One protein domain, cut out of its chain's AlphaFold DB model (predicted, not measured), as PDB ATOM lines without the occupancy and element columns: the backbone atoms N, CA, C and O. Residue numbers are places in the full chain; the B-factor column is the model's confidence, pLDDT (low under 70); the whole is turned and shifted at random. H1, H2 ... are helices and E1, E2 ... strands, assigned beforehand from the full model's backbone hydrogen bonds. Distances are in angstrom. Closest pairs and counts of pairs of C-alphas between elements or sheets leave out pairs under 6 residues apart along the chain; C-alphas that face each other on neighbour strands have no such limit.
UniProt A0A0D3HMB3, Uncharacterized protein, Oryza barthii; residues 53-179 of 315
ATOM      1  N   LEU A  53     146.547 223.532 164.404       93.19
ATOM      2  CA  LEU A  53     147.714 223.704 165.275       93.19
ATOM      3  C   LEU A  53     147.297 224.379 166.586       93.19
ATOM      4  O   LEU A  53     146.336 225.152 166.608       93.19
ATOM      5  N   LEU A  54     148.064 224.168 167.659       93.19
ATOM      6  CA  LEU A  54     147.807 224.818 168.949       93.19
ATOM      7  C   LEU A  54     147.816 226.346 168.828       93.19
ATOM      8  O   LEU A  54     147.013 227.001 169.480       93.19
ATOM      9  N   SER A  55     148.652 226.921 167.950       91.31
ATOM     10  CA  SER A  55     148.625 228.366 167.683       91.31
ATOM     11  C   SER A  55     147.229 228.828 167.274       91.31
ATOM     12  O   SER A  55     146.685 229.708 167.928       91.31
ATOM     13  N   ASN A  56     146.611 228.150 166.302       89.69
ATOM     14  CA  ASN A  56     145.260 228.467 165.840       89.69
ATOM     15  C   ASN A  56     144.194 228.164 166.899       89.69
ATOM     16  O   ASN A  56     143.175 228.841 166.949       89.69
ATOM     17  N   TYR A  57     144.414 227.147 167.738       87.38
ATOM     18  CA  TYR A  57     143.512 226.817 168.842       87.38
ATOM     19  C   TYR A  57     143.467 227.938 169.892       87.38
ATOM     20  O   TYR A  57     142.400 228.286 170.387       87.38
ATOM     21  N   THR A  58     144.624 228.525 170.203       86.19
ATOM     22  CA  THR A  58     144.783 229.605 171.194       86.19
ATOM     23  C   THR A  58     144.662 231.016 170.601       86.19
ATOM     24  O   THR A  58     144.920 232.001 171.295       86.19
ATOM     25  N   ASP A  59     144.344 231.135 169.310       79.31
ATOM     26  CA  ASP A  59     144.169 232.426 168.646       79.31
ATOM     27  C   ASP A  59     142.750 232.976 168.904       79.31
ATOM     28  O   ASP A  59     141.748 232.267 168.768       79.31
ATOM     29  N   GLY A  60     142.678 234.266 169.250       65.19
ATOM     30  CA  GLY A  60     141.431 234.996 169.514       65.19
ATOM     31  C   GLY A  60     140.832 234.773 170.908       65.19
ATOM     32  O   GLY A  60     141.242 233.874 171.639       65.19
ATOM     33  N   PHE A  61     139.850 235.607 171.259       60.88
ATOM     34  CA  PHE A  61     138.980 235.381 172.415       60.88
ATOM     35  C   PHE A  61     138.101 234.169 172.118       60.88
ATOM     36  O   PHE A  61     137.200 234.246 171.281       60.88
ATOM     37  N   ASN A  62     138.393 233.033 172.748       69.56
ATOM     38  CA  ASN A  62     137.610 231.823 172.575       69.56
ATOM     39  C   ASN A  62     137.367 231.095 173.902       69.56
ATOM     40  O   ASN A  62     138.285 230.797 174.665       69.56
ATOM     41  N   ASP A  63     136.109 230.706 174.117       69.50
ATOM     42  CA  ASP A  63     135.673 229.947 175.298       69.50
ATOM     43  C   ASP A  63     136.234 228.514 175.338       69.50
ATOM     44  O   ASP A  63     135.935 227.743 176.246       69.50
ATOM     45  N   LYS A  64     137.025 228.122 174.329       81.19
ATOM     46  CA  LYS A  64     137.656 226.800 174.229       81.19
ATOM     47  C   LYS A  64     138.914 226.698 175.076       81.19
ATOM     48  O   LYS A  64     139.266 225.598 175.491       81.19
ATOM     49  N   THR A  65     139.605 227.815 175.295       84.25
ATOM     50  CA  THR A  65     140.854 227.864 176.069       84.25
ATOM     51  C   THR A  65     140.579 228.248 177.514       84.25
ATOM     52  O   THR A  65     141.125 227.645 178.438       84.25
ATOM     53  N   VAL A  66     139.707 229.238 177.712       85.06
ATOM     54  CA  VAL A  66     139.368 229.773 179.027       85.06
ATOM     55  C   VAL A  66     137.857 229.904 179.156       85.06
ATOM     56  O   VAL A  66     137.194 230.389 178.251       85.06
ATOM     57  N   SER A  67     137.318 229.518 180.308       84.62
ATOM     58  CA  SER A  67     135.963 229.867 180.730       84.62
ATOM     59  C   SER A  67     135.993 230.253 182.206       84.62
ATOM     60  O   SER A  67     136.817 229.738 182.954       84.62
ATOM     61  N   MET A  68     135.141 231.191 182.635       83.25
ATOM     62  CA  MET A  68     135.094 231.654 184.036       83.25
ATOM     63  C   MET A  68     136.466 232.098 184.592       83.25
ATOM     64  O   MET A  68     136.793 231.851 185.750       83.25
ATOM     65  N   LYS A  69     137.302 232.749 183.767       86.12
ATOM     66  CA  LYS A  69     138.667 233.192 184.129       86.12
ATOM     67  C   LYS A  69     139.613 232.051 184.581       86.12
ATOM     68  O   LYS A  69     140.555 232.314 185.326       86.12
ATOM     69  N   ARG A  70     139.386 230.806 184.143       88.81
ATOM     70  CA  ARG A  70     140.283 229.645 184.333       88.81
ATOM     71  C   ARG A  70     140.423 228.834 183.045       88.81
ATOM     72  O   ARG A  70     139.588 228.950 182.149       88.81
ATOM     73  N   PHE A  71     141.454 227.999 182.939       92.75
ATOM     74  CA  PHE A  71     141.576 227.093 181.798       92.75
ATOM     75  C   PHE A  71     140.402 226.104 181.746       92.75
ATOM     76  O   PHE A  71     139.924 225.633 182.778       92.75
ATOM     77  N   THR A  72     139.901 225.821 180.544       91.25
ATOM     78  CA  THR A  72     138.851 224.808 180.350       91.25
ATOM     79  C   THR A  72     139.412 223.404 180.543       91.25
ATOM     80  O   THR A  72     140.600 223.178 180.335       91.25
ATOM     81  N   GLU A  73     138.555 222.429 180.840       90.25
ATOM     82  CA  GLU A  73     138.964 221.018 180.926       90.25
ATOM     83  C   GLU A  73     139.602 220.512 179.622       90.25
ATOM     84  O   GLU A  73     140.604 219.797 179.652       90.25
ATOM     85  N   GLU A  74     139.082 220.941 178.465       91.94
ATOM     86  CA  GLU A  74     139.676 220.608 177.165       91.94
ATOM     87  C   GLU A  74     141.104 221.166 177.050       91.94
ATOM     88  O   GLU A  74     142.018 220.461 176.620       91.94
ATOM     89  N   PHE A  75     141.326 222.416 177.467       93.56
ATOM     90  CA  PHE A  75     142.647 223.035 177.403       93.56
ATOM     91  C   PHE A  75     143.618 222.498 178.462       93.56
ATOM     92  O   PHE A  75     144.812 222.351 178.183       93.56
ATOM     93  N   ILE A  76     143.115 222.135 179.643       94.88
ATOM     94  CA  ILE A  76     143.864 221.404 180.670       94.88
ATOM     95  C   ILE A  76     144.338 220.063 180.105       94.88
ATOM     96  O   ILE A  76     145.527 219.762 180.188       94.88
ATOM     97  N   LYS A  77     143.461 219.296 179.440       94.12
ATOM     98  CA  LYS A  77     143.828 218.027 178.789       94.12
ATOM     99  C   LYS A  77     144.893 218.218 177.708       94.12
ATOM    100  O   LYS A  77     145.898 217.510 177.719       94.12
ATOM    101  N   ILE A  78     144.719 219.205 176.824       95.56
ATOM    102  CA  ILE A  78     145.710 219.574 175.794       95.56
ATOM    103  C   ILE A  78     147.069 219.887 176.433       95.56
ATOM    104  O   ILE A  78     148.103 219.403 175.974       95.56
ATOM    105  N   THR A  79     147.077 220.678 177.506       96.56
ATOM    106  CA  THR A  79     148.301 221.019 178.244       96.56
ATOM    107  C   THR A  79     148.909 219.779 178.903       96.56
ATOM    108  O   THR A  79     150.124 219.587 178.853       96.56
ATOM    109  N   GLY A  80     148.066 218.895 179.439       96.94
ATOM    110  CA  GLY A  80     148.428 217.584 179.970       96.94
ATOM    111  C   GLY A  80     149.191 216.723 178.970       96.94
ATOM    112  O   GLY A  80     150.269 216.217 179.284       96.94
ATOM    113  N   ASP A  81     148.672 216.605 177.750       97.25
ATOM    114  CA  ASP A  81     149.316 215.862 176.667       97.25
ATOM    115  C   ASP A  81     150.671 216.476 176.282       97.25
ATOM    116  O   ASP A  81     151.644 215.748 176.075       97.25
ATOM    117  N   ILE A  82     150.777 217.812 176.255       97.44
ATOM    118  CA  ILE A  82     152.039 218.520 175.982       97.44
ATOM    119  C   ILE A  82     153.074 218.241 177.080       97.44
ATOM    120  O   ILE A  82     154.221 217.932 176.764       97.44
ATOM    121  N   VAL A  83     152.692 218.302 178.359       97.50
ATOM    122  CA  VAL A  83     153.600 217.990 179.478       97.50
ATOM    123  C   VAL A  83     154.097 216.549 179.384       97.50
ATOM    124  O   VAL A  83     155.302 216.307 179.474       97.50
ATOM    125  N   ARG A  84     153.202 215.586 179.132       97.44
ATOM    126  CA  ARG A  84     153.580 214.173 178.954       97.44
ATOM    127  C   ARG A  84     154.478 213.971 177.732       97.44
ATOM    128  O   ARG A  84     155.416 213.171 177.796       97.44
ATOM    129  N   ALA A  85     154.250 214.714 176.648       96.19
ATOM    130  CA  ALA A  85     155.125 214.718 175.477       96.19
ATOM    131  C   ALA A  85     156.535 215.204 175.830       96.19
ATOM    132  O   ALA A  85     157.503 214.516 175.515       96.19
ATOM    133  N   ILE A  86     156.655 216.349 176.515       95.69
ATOM    134  CA  ILE A  86     157.942 216.924 176.938       95.69
ATOM    135  C   ILE A  86     158.715 215.915 177.792       95.69
ATOM    136  O   ILE A  86     159.875 215.633 177.501       95.69
ATOM    137  N   ILE A  87     158.062 215.306 178.785       95.06
ATOM    138  CA  ILE A  87     158.681 214.293 179.654       95.06
ATOM    139  C   ILE A  87     159.160 213.097 178.832       95.06
ATOM    140  O   ILE A  87     160.315 212.692 178.954       95.06
ATOM    141  N   THR A  88     158.304 212.566 177.953       94.50
ATOM    142  CA  THR A  88     158.657 211.418 177.104       94.50
ATOM    143  C   THR A  88     159.878 211.726 176.236       94.50
ATOM    144  O   THR A  88     160.799 210.915 176.145       94.50
ATOM    145  N   LEU A  89     159.916 212.917 175.635       93.12
ATOM    146  CA  LEU A  89     161.046 213.373 174.831       93.12
ATOM    147  C   LEU A  89     162.317 213.491 175.678       93.12
ATOM    148  O   LEU A  89     163.360 212.976 175.276       93.12
ATOM    149  N   HIS A  90     162.234 214.097 176.866       93.38
ATOM    150  CA  HIS A  90     163.375 214.265 177.772       93.38
ATOM    151  C   HIS A  90     163.967 212.927 178.213       93.38
ATOM    152  O   HIS A  90     165.196 212.792 178.211       93.38
ATOM    153  N   CYS A  91     163.121 211.940 178.529       90.56
ATOM    154  CA  CYS A  91     163.531 210.579 178.887       90.56
ATOM    155  C   CYS A  91     164.303 209.884 177.760       90.56
ATOM    156  O   CYS A  91     165.208 209.101 178.024       90.56
ATOM    157  N   GLN A  92     163.986 210.200 176.507       90.19
ATOM    158  CA  GLN A  92     164.640 209.623 175.333       90.19
ATOM    159  C   GLN A  92     165.774 210.502 174.775       90.19
ATOM    160  O   GLN A  92     166.303 210.248 173.695       90.19
ATOM    161  N   GLY A  93     166.166 211.555 175.500       89.12
ATOM    162  CA  GLY A  93     167.271 212.433 175.112       89.12
ATOM    163  C   GLY A  93     166.916 213.485 174.057       89.12
ATOM    164  O   GLY A  93     167.821 214.116 173.507       89.12
ATOM    165  N   TYR A  94     165.631 213.710 173.789       91.31
ATOM    166  CA  TYR A  94     165.116 214.762 172.912       91.31
ATOM    167  C   TYR A  94     164.616 215.976 173.709       91.31
ATOM    168  O   TYR A  94     164.430 215.912 174.921       91.31
ATOM    169  N   TRP A  95     164.420 217.099 173.018       90.94
ATOM    170  CA  TRP A  95     163.843 218.332 173.561       90.94
ATOM    171  C   TRP A  95     163.172 219.162 172.458       90.94
ATOM    172  O   TRP A  95     163.454 218.989 171.263       90.94
ATOM    173  N   CYS A  96     162.301 220.083 172.848       89.94
ATOM    174  CA  CYS A  96     161.524 220.928 171.951       89.94
ATOM    175  C   CYS A  96     162.184 222.301 171.771       89.94
ATOM    176  O   CYS A  96     161.710 223.297 172.299       89.94
ATOM    177  N   SER A  97     163.243 222.373 170.957       83.00
ATOM    178  CA  SER A  97     163.972 223.621 170.674       83.00
ATOM    179  C   SER A  97     163.049 224.787 170.269       83.00
ATOM    180  O   SER A  97     162.667 224.909 169.100       83.00
ATOM    181  N   GLY A  98     162.736 225.679 171.213       86.75
ATOM    182  CA  GLY A  98     161.831 226.807 170.998       86.75
ATOM    183  C   GLY A  98     160.376 226.366 170.837       86.75
ATOM    184  O   GLY A  98     159.779 226.639 169.788       86.75
ATOM    185  N   LEU A  99     159.817 225.653 171.822       92.19
ATOM    186  CA  LEU A  99     158.440 225.150 171.794       92.19
ATOM    187  C   LEU A  99     157.456 226.299 171.505       92.19
ATOM    188  O   LEU A  99     157.434 227.328 172.174       92.19
ATOM    189  N   LYS A 100     156.641 226.135 170.458       92.75
ATOM    190  CA  LYS A 100     155.677 227.135 169.972       92.75
ATOM    191  C   LYS A 100     154.363 226.450 169.627       92.75
ATOM    192  O   LYS A 100     154.369 225.278 169.263       92.75
ATOM    193  N   GLY A 101     153.260 227.200 169.601       90.12
ATOM    194  CA  GLY A 101     151.945 226.662 169.226       90.12
ATOM    195  C   GLY A 101     151.918 225.971 167.852       90.12
ATOM    196  O   GLY A 101     151.210 224.992 167.662       90.12
ATOM    197  N   LYS A 102     152.764 226.395 166.906       91.88
ATOM    198  CA  LYS A 102     152.897 225.736 165.594       91.88
ATOM    199  C   LYS A 102     153.569 224.352 165.631       91.88
ATOM    200  O   LYS A 102     153.519 223.632 164.642       91.88
ATOM    201  N   HIS A 103     154.240 223.995 166.729       92.75
ATOM    202  CA  HIS A 103     154.927 222.707 166.916       92.75
ATOM    203  C   HIS A 103     154.015 221.626 167.518       92.75
ATOM    204  O   HIS A 103     154.438 220.477 167.656       92.75
ATOM    205  N   VAL A 104     152.778 221.991 167.864       95.12
ATOM    206  CA  VAL A 104     151.794 221.107 168.486       95.12
ATOM    207  C   VAL A 104     150.576 221.003 167.576       95.12
ATOM    208  O   VAL A 104     149.970 222.008 167.205       95.12
ATOM    209  N   CYS A 105     150.228 219.775 167.222       95.19
ATOM    210  CA  CYS A 105     149.045 219.424 166.452       95.19
ATOM    211  C   CYS A 105     147.897 219.071 167.399       95.19
ATOM    212  O   CYS A 105     148.106 218.315 168.345       95.19
ATOM    213  N   ILE A 106     146.695 219.571 167.112       95.31
ATOM    214  CA  ILE A 106     145.467 219.228 167.831       95.31
ATOM    215  C   ILE A 106     144.633 218.285 166.968       95.31
ATOM    216  O   ILE A 106     144.307 218.598 165.819       95.31
ATOM    217  N   TYR A 107     144.271 217.143 167.537       93.81
ATOM    218  CA  TYR A 107     143.391 216.153 166.931       93.81
ATOM    219  C   TYR A 107     142.069 216.145 167.691       93.81
ATOM    220  O   TYR A 107     142.042 215.775 168.861       93.81
ATOM    221  N   LYS A 108     140.981 216.558 167.037       89.56
ATOM    222  CA  LYS A 108     139.628 216.454 167.587       89.56
ATOM    223  C   LYS A 108     138.929 215.219 167.025       89.56
ATOM    224  O   LYS A 108     138.768 215.089 165.814       89.56
ATOM    225  N   MET A 109     138.511 214.340 167.921       84.44
ATOM    226  CA  MET A 109     137.609 213.214 167.689       84.44
ATOM    227  C   MET A 109     136.280 213.490 168.409       84.44
ATOM    228  O   MET A 109     136.230 214.350 169.284       84.44
ATOM    229  N   GLU A 110     135.210 212.759 168.079       76.88
ATOM    230  CA  GLU A 110     133.838 213.034 168.564       76.88
ATOM    231  C   GLU A 110     133.713 213.226 170.087       76.88
ATOM    232  O   GLU A 110     132.846 213.966 170.540       76.88
ATOM    233  N   LYS A 111     134.579 212.580 170.878       77.88
ATOM    234  CA  LYS A 111     134.575 212.653 172.350       77.88
ATOM    235  C   LYS A 111     135.941 212.966 172.966       77.88
ATOM    236  O   LYS A 111     136.101 212.846 174.175       77.88
ATOM    237  N   CYS A 112     136.949 213.297 172.158       79.94
ATOM    238  CA  CYS A 112     138.319 213.434 172.649       79.94
ATOM    239  C   CYS A 112     139.101 214.482 171.860       79.94
ATOM    240  O   CYS A 112     139.096 214.460 170.631       79.94
ATOM    241  N   THR A 113     139.828 215.344 172.566       90.88
ATOM    242  CA  THR A 113     140.803 216.261 171.965       90.88
ATOM    243  C   THR A 113     142.197 215.907 172.451       90.88
ATOM    244  O   THR A 113     142.447 216.004 173.648       90.88
ATOM    245  N   ASP A 114     143.093 215.514 171.546       93.50
ATOM    246  CA  ASP A 114     144.478 215.153 171.869       93.50
ATOM    247  C   ASP A 114     145.465 216.175 171.301       93.50
ATOM    248  O   ASP A 114     145.293 216.665 170.177       93.50
ATOM    249  N   ALA A 115     146.539 216.444 172.041       96.06
ATOM    250  CA  ALA A 115     147.650 217.264 171.567       96.06
ATOM    251  C   ALA A 115     148.895 216.413 171.298       96.06
ATOM    252  O   ALA A 115     149.266 215.547 172.088       96.06
ATOM    253  N   LYS A 116     149.567 216.656 170.167       96.00
ATOM    254  CA  LYS A 116     150.765 215.900 169.777       96.00
ATOM    255  C   LYS A 116     151.877 216.811 169.290       96.00
ATOM    256  O   LYS A 116     151.663 217.633 168.397       96.00
ATOM    257  N   ILE A 117     153.080 216.633 169.828       94.94
ATOM    258  CA  ILE A 117     154.267 217.362 169.371       94.94
ATOM    259  C   ILE A 117     154.809 216.700 168.102       94.94
ATOM    260  O   ILE A 117     154.951 215.478 168.033       94.94
ATOM    261  N   TRP A 118     155.122 217.503 167.084       90.38
ATOM    262  CA  TRP A 118     155.693 217.003 165.825       90.38
ATOM    263  C   TRP A 118     157.113 217.504 165.542       90.38
ATOM    264  O   TRP A 118     157.805 216.937 164.700       90.38
ATOM    265  N   SER A 119     157.560 218.552 166.239       87.56
ATOM    266  CA  SER A 119     158.864 219.184 166.022       87.56
ATOM    267  C   SER A 119     159.702 219.158 167.298       87.56
ATOM    268  O   SER A 119     159.343 219.785 168.294       87.56
ATOM    269  N   PHE A 120     160.821 218.433 167.259       89.75
ATOM    270  CA  PHE A 120     161.789 218.314 168.350       89.75
ATOM    271  C   PHE A 120     163.172 217.907 167.819       89.75
ATOM    272  O   PHE A 120     163.327 217.475 166.670       89.75
ATOM    273  N   CYS A 121     164.198 218.062 168.654       86.25
ATOM    274  CA  CYS A 121     165.604 217.831 168.328       86.25
ATOM    275  C   CYS A 121     166.275 216.941 169.374       86.25
ATOM    276  O   CYS A 121     165.829 216.867 170.514       86.25
ATOM    277  N   PHE A 122     167.366 216.271 169.000       83.75
ATOM    278  CA  PHE A 122     168.186 215.529 169.959       83.75
ATOM    279  C   PHE A 122     168.959 216.513 170.849       83.75
ATOM    280  O   PHE A 122     169.556 217.467 170.347       83.75
ATOM    281  N   ALA A 123     168.913 216.310 172.164       77.25
ATOM    282  CA  ALA A 123     169.552 217.172 173.156       77.25
ATOM    283  C   ALA A 123     170.975 216.716 173.518       77.25
ATOM    284  O   ALA A 123     171.707 217.486 174.138       77.25
ATOM    285  N   GLY A 124     171.374 215.486 173.160       70.94
ATOM    286  CA  GLY A 124     172.715 214.957 173.449       70.94
ATOM    287  C   GLY A 124     173.062 214.914 174.938       70.94
ATOM    288  O   GLY A 124     174.213 215.131 175.291       70.94
ATOM    289  N   GLY A 125     172.069 214.713 175.812       70.44
ATOM    290  CA  GLY A 125     172.260 214.721 177.269       70.44
ATOM    291  C   GLY A 125     172.368 216.114 177.906       70.44
ATOM    292  O   GLY A 125     172.661 216.223 179.091       70.44
ATOM    293  N   ASN A 126     172.125 217.195 177.158       81.31
ATOM    294  CA  ASN A 126     172.170 218.550 177.706       81.31
ATOM    295  C   ASN A 126     170.881 218.891 178.482       81.31
ATOM    296  O   ASN A 126     169.879 219.319 177.903       81.31
ATOM    297  N   GLU A 127     170.929 218.731 179.803       83.31
ATOM    298  CA  GLU A 127     169.811 219.023 180.714       83.31
ATOM    299  C   GLU A 127     169.423 220.509 180.756       83.31
ATOM    300  O   GLU A 127     168.247 220.845 180.908       83.31
ATOM    301  N   ALA A 128     170.375 221.425 180.544       84.50
ATOM    302  CA  ALA A 128     170.066 222.853 180.476       84.50
ATOM    303  C   ALA A 128     169.138 223.161 179.292       84.50
ATOM    304  O   ALA A 128     168.175 223.908 179.454       84.50
ATOM    305  N   LYS A 129     169.358 222.519 178.137       84.06
ATOM    306  CA  LYS A 129     168.478 222.641 176.966       84.06
ATOM    307  C   LYS A 129     167.090 222.077 177.242       84.06
ATOM    308  O   LYS A 129     166.111 222.784 177.049       84.06
ATOM    309  N   LYS A 130     166.996 220.857 177.781       87.06
ATOM    310  CA  LYS A 130     165.707 220.263 178.181       87.06
ATOM    311  C   LYS A 130     164.927 221.178 179.131       87.06
ATOM    312  O   LYS A 130     163.713 221.302 179.014       87.06
ATOM    313  N   SER A 131     165.623 221.880 180.031       88.88
ATOM    314  CA  SER A 131     164.979 222.798 180.973       88.88
ATOM    315  C   SER A 131     164.290 224.008 180.326       88.88
ATOM    316  O   SER A 131     163.381 224.567 180.937       88.88
ATOM    317  N   GLU A 132     164.695 224.407 179.115       92.88
ATOM    318  CA  GLU A 132     164.068 225.511 178.375       92.88
ATOM    319  C   GLU A 132     162.666 225.156 177.867       92.88
ATOM    320  O   GLU A 132     161.826 226.048 177.759       92.88
ATOM    321  N   ASP A 133     162.358 223.870 177.653       94.50
ATOM    322  CA  ASP A 133     161.016 223.441 177.229       94.50
ATOM    323  C   ASP A 133     159.945 223.863 178.253       94.50
ATOM    324  O   ASP A 133     158.840 224.255 177.876       94.50
ATOM    325  N   TRP A 134     160.283 223.851 179.550       96.12
ATOM    326  CA  TRP A 134     159.393 224.312 180.625       96.12
ATOM    327  C   TRP A 134     159.179 225.825 180.585       96.12
ATOM    328  O   TRP A 134     158.062 226.304 180.783       96.12
ATOM    329  N   VAL A 135     160.235 226.578 180.274       96.50
ATOM    330  CA  VAL A 135     160.172 228.037 180.131       96.50
ATOM    331  C   VAL A 135     159.284 228.407 178.945       96.50
ATOM    332  O   VAL A 135     158.436 229.295 179.056       96.50
ATOM    333  N   ASP A 136     159.443 227.716 177.818       95.94
ATOM    334  CA  ASP A 136     158.640 227.946 176.621       95.94
ATOM    335  C   ASP A 136     157.179 227.515 176.802       95.94
ATOM    336  O   ASP A 136     156.280 228.231 176.355       95.94
ATOM    337  N   LEU A 137     156.914 226.425 177.535       96.81
ATOM    338  CA  LEU A 137     155.557 226.063 177.949       96.81
ATOM    339  C   LEU A 137     154.917 227.178 178.791       96.81
ATOM    340  O   LEU A 137     153.798 227.593 178.502       96.81
ATOM    341  N   GLY A 138     155.643 227.722 179.775       97.12
ATOM    342  CA  GLY A 138     155.166 228.843 180.589       97.12
ATOM    343  C   GLY A 138     154.814 230.078 179.753       97.12
ATOM    344  O   GLY A 138     153.764 230.683 179.958       97.12
ATOM    345  N   LYS A 139     155.637 230.421 178.750       96.00
ATOM    346  CA  LYS A 139     155.337 231.516 177.807       96.00
ATOM    347  C   LYS A 139     154.090 231.230 176.967       96.00
ATOM    348  O   LYS A 139     153.316 232.148 176.706       96.00
ATOM    349  N   LEU A 140     153.890 229.987 176.522       94.56
ATOM    350  CA  LEU A 140     152.713 229.605 175.735       94.56
ATOM    351  C   LEU A 140     151.417 229.740 176.536       94.56
ATOM    352  O   LEU A 140     150.456 230.319 176.029       94.56
ATOM    353  N   LEU A 141     151.406 229.258 177.781       95.56
ATOM    354  CA  LEU A 141     150.246 229.361 178.669       95.56
ATOM    355  C   LEU A 141     149.941 230.818 179.035       95.56
ATOM    356  O   LEU A 141     148.788 231.242 178.975       95.56
ATOM    357  N   GLU A 142     150.974 231.612 179.323       95.31
ATOM    358  CA  GLU A 142     150.838 233.046 179.589       95.31
ATOM    359  C   GLU A 142     150.234 233.792 178.393       95.31
ATOM    360  O   GLU A 142     149.315 234.596 178.559       95.31
ATOM    361  N   LEU A 143     150.714 233.517 177.175       92.31
ATOM    362  CA  LEU A 143     150.174 234.121 175.956       92.31
ATOM    363  C   LEU A 143     148.713 233.725 175.725       92.31
ATOM    364  O   LEU A 143     147.903 234.589 175.388       92.31
ATOM    365  N   ALA A 144     148.370 232.449 175.920       91.12
ATOM    366  CA  ALA A 144     147.004 231.957 175.781       91.12
ATOM    367  C   ALA A 144     146.051 232.644 176.775       91.12
ATOM    368  O   ALA A 144     144.983 233.114 176.382       91.12
ATOM    369  N   ALA A 145     146.459 232.783 178.038       91.88
ATOM    370  CA  ALA A 145     145.661 233.434 179.073       91.88
ATOM    371  C   ALA A 145     145.504 234.947 178.847       91.88
ATOM    372  O   ALA A 145     144.393 235.466 178.946       91.88
ATOM    373  N   LYS A 146     146.582 235.659 178.488       91.25
ATOM    374  CA  LYS A 146     146.534 237.109 178.214       91.25
ATOM    375  C   LYS A 146     145.653 237.451 177.017       91.25
ATOM    376  O   LYS A 146     144.907 238.420 177.069       91.25
ATOM    377  N   ARG A 147     145.702 236.646 175.951       88.38
ATOM    378  CA  ARG A 147     144.843 236.828 174.765       88.38
ATOM    379  C   ARG A 147     143.353 236.661 175.064       88.38
ATOM    380  O   ARG A 147     142.544 237.226 174.345       88.38
ATOM    381  N   ASN A 148     143.019 235.908 176.110       85.00
ATOM    382  CA  ASN A 148     141.651 235.649 176.555       85.00
ATOM    383  C   ASN A 148     141.268 236.471 177.803       85.00
ATOM    384  O   ASN A 148     140.344 236.091 178.521       85.00
ATOM    385  N   ASP A 149     142.000 237.554 178.107       85.00
ATOM    386  CA  ASP A 149     141.785 238.417 179.285       85.00
ATOM    387  C   ASP A 149     141.618 237.628 180.602       85.00
ATOM    388  O   ASP A 149     140.774 237.911 181.446       85.00
ATOM    389  N   SER A 150     142.381 236.551 180.764       86.81
ATOM    390  CA  SER A 150     142.200 235.610 181.873       86.81
ATOM    391  C   SER A 150     143.512 235.277 182.564       86.81
ATOM    392  O   SER A 150     143.713 234.170 183.046       86.81
ATOM    393  N   TYR A 151     144.425 236.245 182.603       90.56
ATOM    394  CA  TYR A 151     145.695 236.123 183.307       90.56
ATOM    395  C   TYR A 151     145.509 236.432 184.802       90.56
ATOM    396  O   TYR A 151     145.793 237.533 185.260       90.56
ATOM    397  N   THR A 152     144.950 235.466 185.529       91.94
ATOM    398  CA  THR A 152     144.697 235.521 186.982       91.94
ATOM    399  C   THR A 152     145.965 235.214 187.782       91.94
ATOM    400  O   THR A 152     146.916 234.672 187.215       91.94
ATOM    401  N   ALA A 153     146.003 235.496 189.092       92.81
ATOM    402  CA  ALA A 153     147.184 235.208 189.914       92.81
ATOM    403  C   ALA A 153     147.518 233.711 189.950       92.81
ATOM    404  O   ALA A 153     148.687 233.343 190.007       92.81
ATOM    405  N   GLU A 154     146.508 232.842 189.862       94.19
ATOM    406  CA  GLU A 154     146.698 231.392 189.785       94.19
ATOM    407  C   GLU A 154     147.446 230.977 188.505       94.19
ATOM    408  O   GLU A 154     148.398 230.194 188.549       94.19
ATOM    409  N   ILE A 155     147.054 231.532 187.353       95.50
ATOM    410  CA  ILE A 155     147.730 231.276 186.075       95.50
ATOM    411  C   ILE A 155     149.105 231.951 186.049       95.50
ATOM    412  O   ILE A 155     150.068 231.390 185.519       95.50
ATOM    413  N   GLU A 156     149.220 233.144 186.626       96.75
ATOM    414  CA  GLU A 156     150.489 233.843 186.768       96.75
ATOM    415  C   GLU A 156     151.488 233.039 187.614       96.75
ATOM    416  O   GLU A 156     152.650 232.942 187.215       96.75
ATOM    417  N   ASP A 157     151.056 232.435 188.726       97.25
ATOM    418  CA  ASP A 157     151.898 231.587 189.581       97.25
ATOM    419  C   ASP A 157     152.433 230.377 188.808       97.25
ATOM    420  O   ASP A 157     153.650 230.173 188.755       97.25
ATOM    421  N   LEU A 158     151.560 229.669 188.077       97.69
ATOM    422  CA  LEU A 158     151.966 228.575 187.187       97.69
ATOM    423  C   LEU A 158     153.042 229.039 186.200       97.69
ATOM    424  O   LEU A 158     154.105 228.424 186.067       97.69
ATOM    425  N   CYS A 159     152.775 230.141 185.495       97.81
ATOM    426  CA  CYS A 159     153.668 230.653 184.462       97.81
ATOM    427  C   CYS A 159     155.010 231.101 185.055       97.81
ATOM    428  O   CYS A 159     156.056 230.862 184.449       97.81
ATOM    429  N   LYS A 160     155.009 231.742 186.230       97.75
ATOM    430  CA  LYS A 160     156.231 232.144 186.942       97.75
ATOM    431  C   LYS A 160     157.035 230.930 187.382       97.75
ATOM    432  O   LYS A 160     158.226 230.893 187.090       97.75
ATOM    433  N   LYS A 161     156.415 229.927 188.008       97.38
ATOM    434  CA  LYS A 161     157.101 228.704 188.459       97.38
ATOM    435  C   LYS A 161     157.711 227.911 187.297       97.38
ATOM    436  O   LYS A 161     158.848 227.448 187.397       97.38
ATOM    437  N   LEU A 162     157.017 227.832 186.156       97.50
ATOM    438  CA  LEU A 162     157.549 227.239 184.921       97.50
ATOM    439  C   LEU A 162     158.747 228.027 184.366       97.50
ATOM    440  O   LEU A 162     159.818 227.461 184.139       97.50
ATOM    441  N   LYS A 163     158.601 229.349 184.187       96.75
ATOM    442  CA  LYS A 163     159.663 230.224 183.650       96.75
ATOM    443  C   LYS A 163     160.889 230.295 184.563       96.75
ATOM    444  O   LYS A 163     162.014 230.307 184.072       96.75
ATOM    445  N   ASN A 164     160.671 230.283 185.876       95.56
ATOM    446  CA  ASN A 164     161.719 230.261 186.895       95.56
ATOM    447  C   ASN A 164     162.243 228.857 187.173       95.56
ATOM    448  O   ASN A 164     163.080 228.690 188.057       95.56
ATOM    449  N   LYS A 165     161.797 227.852 186.404       92.56
ATOM    450  CA  LYS A 165     162.350 226.502 186.436       92.56
ATOM    451  C   LYS A 165     162.130 225.749 187.759       92.56
ATOM    452  O   LYS A 165     162.736 224.689 187.915       92.56
ATOM    453  N   THR A 166     161.268 226.242 188.649       92.94
ATOM    454  CA  THR A 166     160.963 225.641 189.959       92.94
ATOM    455  C   THR A 166     159.866 224.580 189.886       92.94
ATOM    456  O   THR A 166     159.798 223.718 190.753       92.94
ATOM    457  N   LEU A 167     159.046 224.587 188.830       94.06
ATOM    458  CA  LEU A 167     158.023 223.570 188.573       94.06
ATOM    459  C   LEU A 167     158.305 222.856 187.250       94.06
ATOM    460  O   LEU A 167     158.419 223.500 186.207       94.06
ATOM    461  N   ARG A 168     158.454 221.526 187.289       94.31
ATOM    462  CA  ARG A 168     158.825 220.689 186.132       94.31
ATOM    463  C   ARG A 168     158.263 219.272 186.258       94.31
ATOM    464  O   ARG A 168     157.857 218.846 187.338       94.31
ATOM    465  N   GLY A 169     158.299 218.521 185.158       93.81
ATOM    466  CA  GLY A 169     157.869 217.124 185.132       93.81
ATOM    467  C   GLY A 169     156.371 216.971 185.404       93.81
ATOM    468  O   GLY A 169     155.586 217.879 185.141       93.81
ATOM    469  N   MET A 170     155.967 215.819 185.946       94.25
ATOM    470  CA  MET A 170     154.551 215.539 186.225       94.25
ATOM    471  C   MET A 170     153.945 216.475 187.277       94.25
ATOM    472  O   MET A 170     152.743 216.720 187.230       94.25
ATOM    473  N   LYS A 171     154.764 217.058 188.168       93.88
ATOM    474  CA  LYS A 171     154.304 218.026 189.180       93.88
ATOM    475  C   LYS A 171     153.632 219.253 188.561       93.88
ATOM    476  O   LYS A 171     152.775 219.850 189.195       93.88
ATOM    477  N   VAL A 172     153.951 219.590 187.307       96.31
ATOM    478  CA  VAL A 172     153.274 220.665 186.564       96.31
ATOM    479  C   VAL A 172     151.762 220.441 186.524       96.31
ATOM    480  O   VAL A 172     151.010 221.384 186.732       96.31
ATOM    481  N   LEU A 173     151.318 219.197 186.317       95.25
ATOM    482  CA  LEU A 173     149.895 218.852 186.218       95.25
ATOM    483  C   LEU A 173     149.165 218.876 187.563       95.25
ATOM    484  O   LEU A 173     147.945 218.891 187.569       95.25
ATOM    485  N   LYS A 174     149.898 218.903 188.683       94.88
ATOM    486  CA  LYS A 174     149.329 219.058 190.027       94.88
ATOM    487  C   LYS A 174     149.110 220.527 190.414       94.88
ATOM    488  O   LYS A 174     148.571 220.811 191.477       94.88
ATOM    489  N   HIS A 175     149.568 221.479 189.599       96.94
ATOM    490  CA  HIS A 175     149.391 222.896 189.895       96.94
ATOM    491  C   HIS A 175     147.925 223.305 189.729       96.94
ATOM    492  O   HIS A 175     147.323 222.999 188.705       96.94
ATOM    493  N   SER A 176     147.385 224.084 190.667       94.75
ATOM    494  CA  SER A 176     145.959 224.440 190.729       94.75
ATOM    495  C   SER A 176     145.375 225.006 189.430       94.75
ATOM    496  O   SER A 176     144.301 224.593 189.015       94.75
ATOM    497  N   ALA A 177     146.097 225.877 188.719       95.38
ATOM    498  CA  ALA A 177     145.693 226.374 187.393       95.38
ATOM    499  C   ALA A 177     145.357 225.276 186.354       95.38
ATOM    500  O   ALA A 177     144.634 225.553 185.399       95.38
ATOM    501  N   LEU A 178     145.912 224.067 186.500       96.38
ATOM    502  CA  LEU A 178     145.691 222.913 185.623       96.38
ATOM    503  C   LEU A 178     144.794 221.839 186.254       96.38
ATOM    504  O   LEU A 178     144.671 220.760 185.684       96.38
ATOM    505  N   LEU A 179     144.169 222.131 187.393       92.81
ATOM    506  CA  LEU A 179     143.210 221.247 188.042       92.81
ATOM    507  C   LEU A 179     141.780 221.653 187.695       92.81
ATOM    508  O   LEU A 179     141.457 222.840 187.558       92.81
TER     509      LEU A 179
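What this domain is: This is residues 53 to 179 of the 315 residues of an uncharacterized protein of Oryza barthii (UniProt A0A0D3HMB3). Two long helices, H2 and H3, lie side by side and run opposite ways, both along the length of the domain. H4 folds back along H3, H5 packs on one side of H2, and the strand hairpin E1 and E2 covers the other side of H2, with short H1 by E1. The printed part has 127 residues, with five named helices and two named strands in the order H1, H2, E1, E2, H3, H4, H5, and it is mostly helix. The sheet has the order E1, E2 and is antiparallel. The whole is compact, with a radius of gyration of the C-alphas of 13.8 A, and its C-alphas span 42 by 33 by 22 A.

How they stand to each other: Begin at H1, residues 54 to 57, and go to E1, residues 104 to 109: their closest C-alphas, those of Leu 54 and Val 104, are 5.5 A apart. E1 and E2, residues 112 to 117, form an antiparallel hairpin; look at N 105 and O 116, 2.8 A apart, and N 107 and O 114, 2.9 A apart, both within hydrogen-bond range. H2, residues 73 to 91, comes closest to E2 at the C-alphas of Ile 78 and Ala 115, 5.2 A apart. H2 and H3, residues 127 to 147, are close but not clearly touching; their closest C-alphas, those of His 90 and Lys 130, are 6.4 A apart, and they run opposite ways at a shallow tilt of 13 degrees. H1 and H3 are near each other, with 5 pairs of C-alphas within 10 A. H3 and H4, residues 153 to 163, touch as a helical hairpin with a shallow tilt of 26 degrees; their closest C-alphas, those of Val 135 and Lys 163, are 4.2 A apart. H2, with its residues 80 to 87 alone, touches H5, residues 169 to 174; the closest C-alphas, those of Ile 87 and Gly 169, are 6.2 A apart. H4 and H5 are only just apart, their closest C-alphas 8.0 A from each other. In H2 and H4 every O i to N i+4 pair is within hydrogen-bond range, in H3 13 of 17 are, and in H5 0 of 2, beside 3 of 3 O i to N i+3 pairs; H1 is too short for an O i to N i+4 pair.

Where its parts are: Find C-alpha 54 at (147.807, 224.818, 168.949), where H1 begins. Go on to C-alpha 73 at (138.964, 221.018, 180.926); from there H2 runs 26.8 A to C-alpha 91. E1 measures 16.3 A and E2 16.7 A. H3 is the longest helix, 31.2 A, and H4 measures 14.8 A. H5 ends at C-alpha 174, at (149.329, 219.058, 190.027).

The domain as a whole: The two C-alphas farthest apart, those of Met 68 and Gly 124, are 42.5 A from each other. The printed part has no cut. The links H1 to H2 and H2 to E1 are long. Look for low confidence at residues 60 to 63, under 70; the mean pLDDT of the printed part is 90.5.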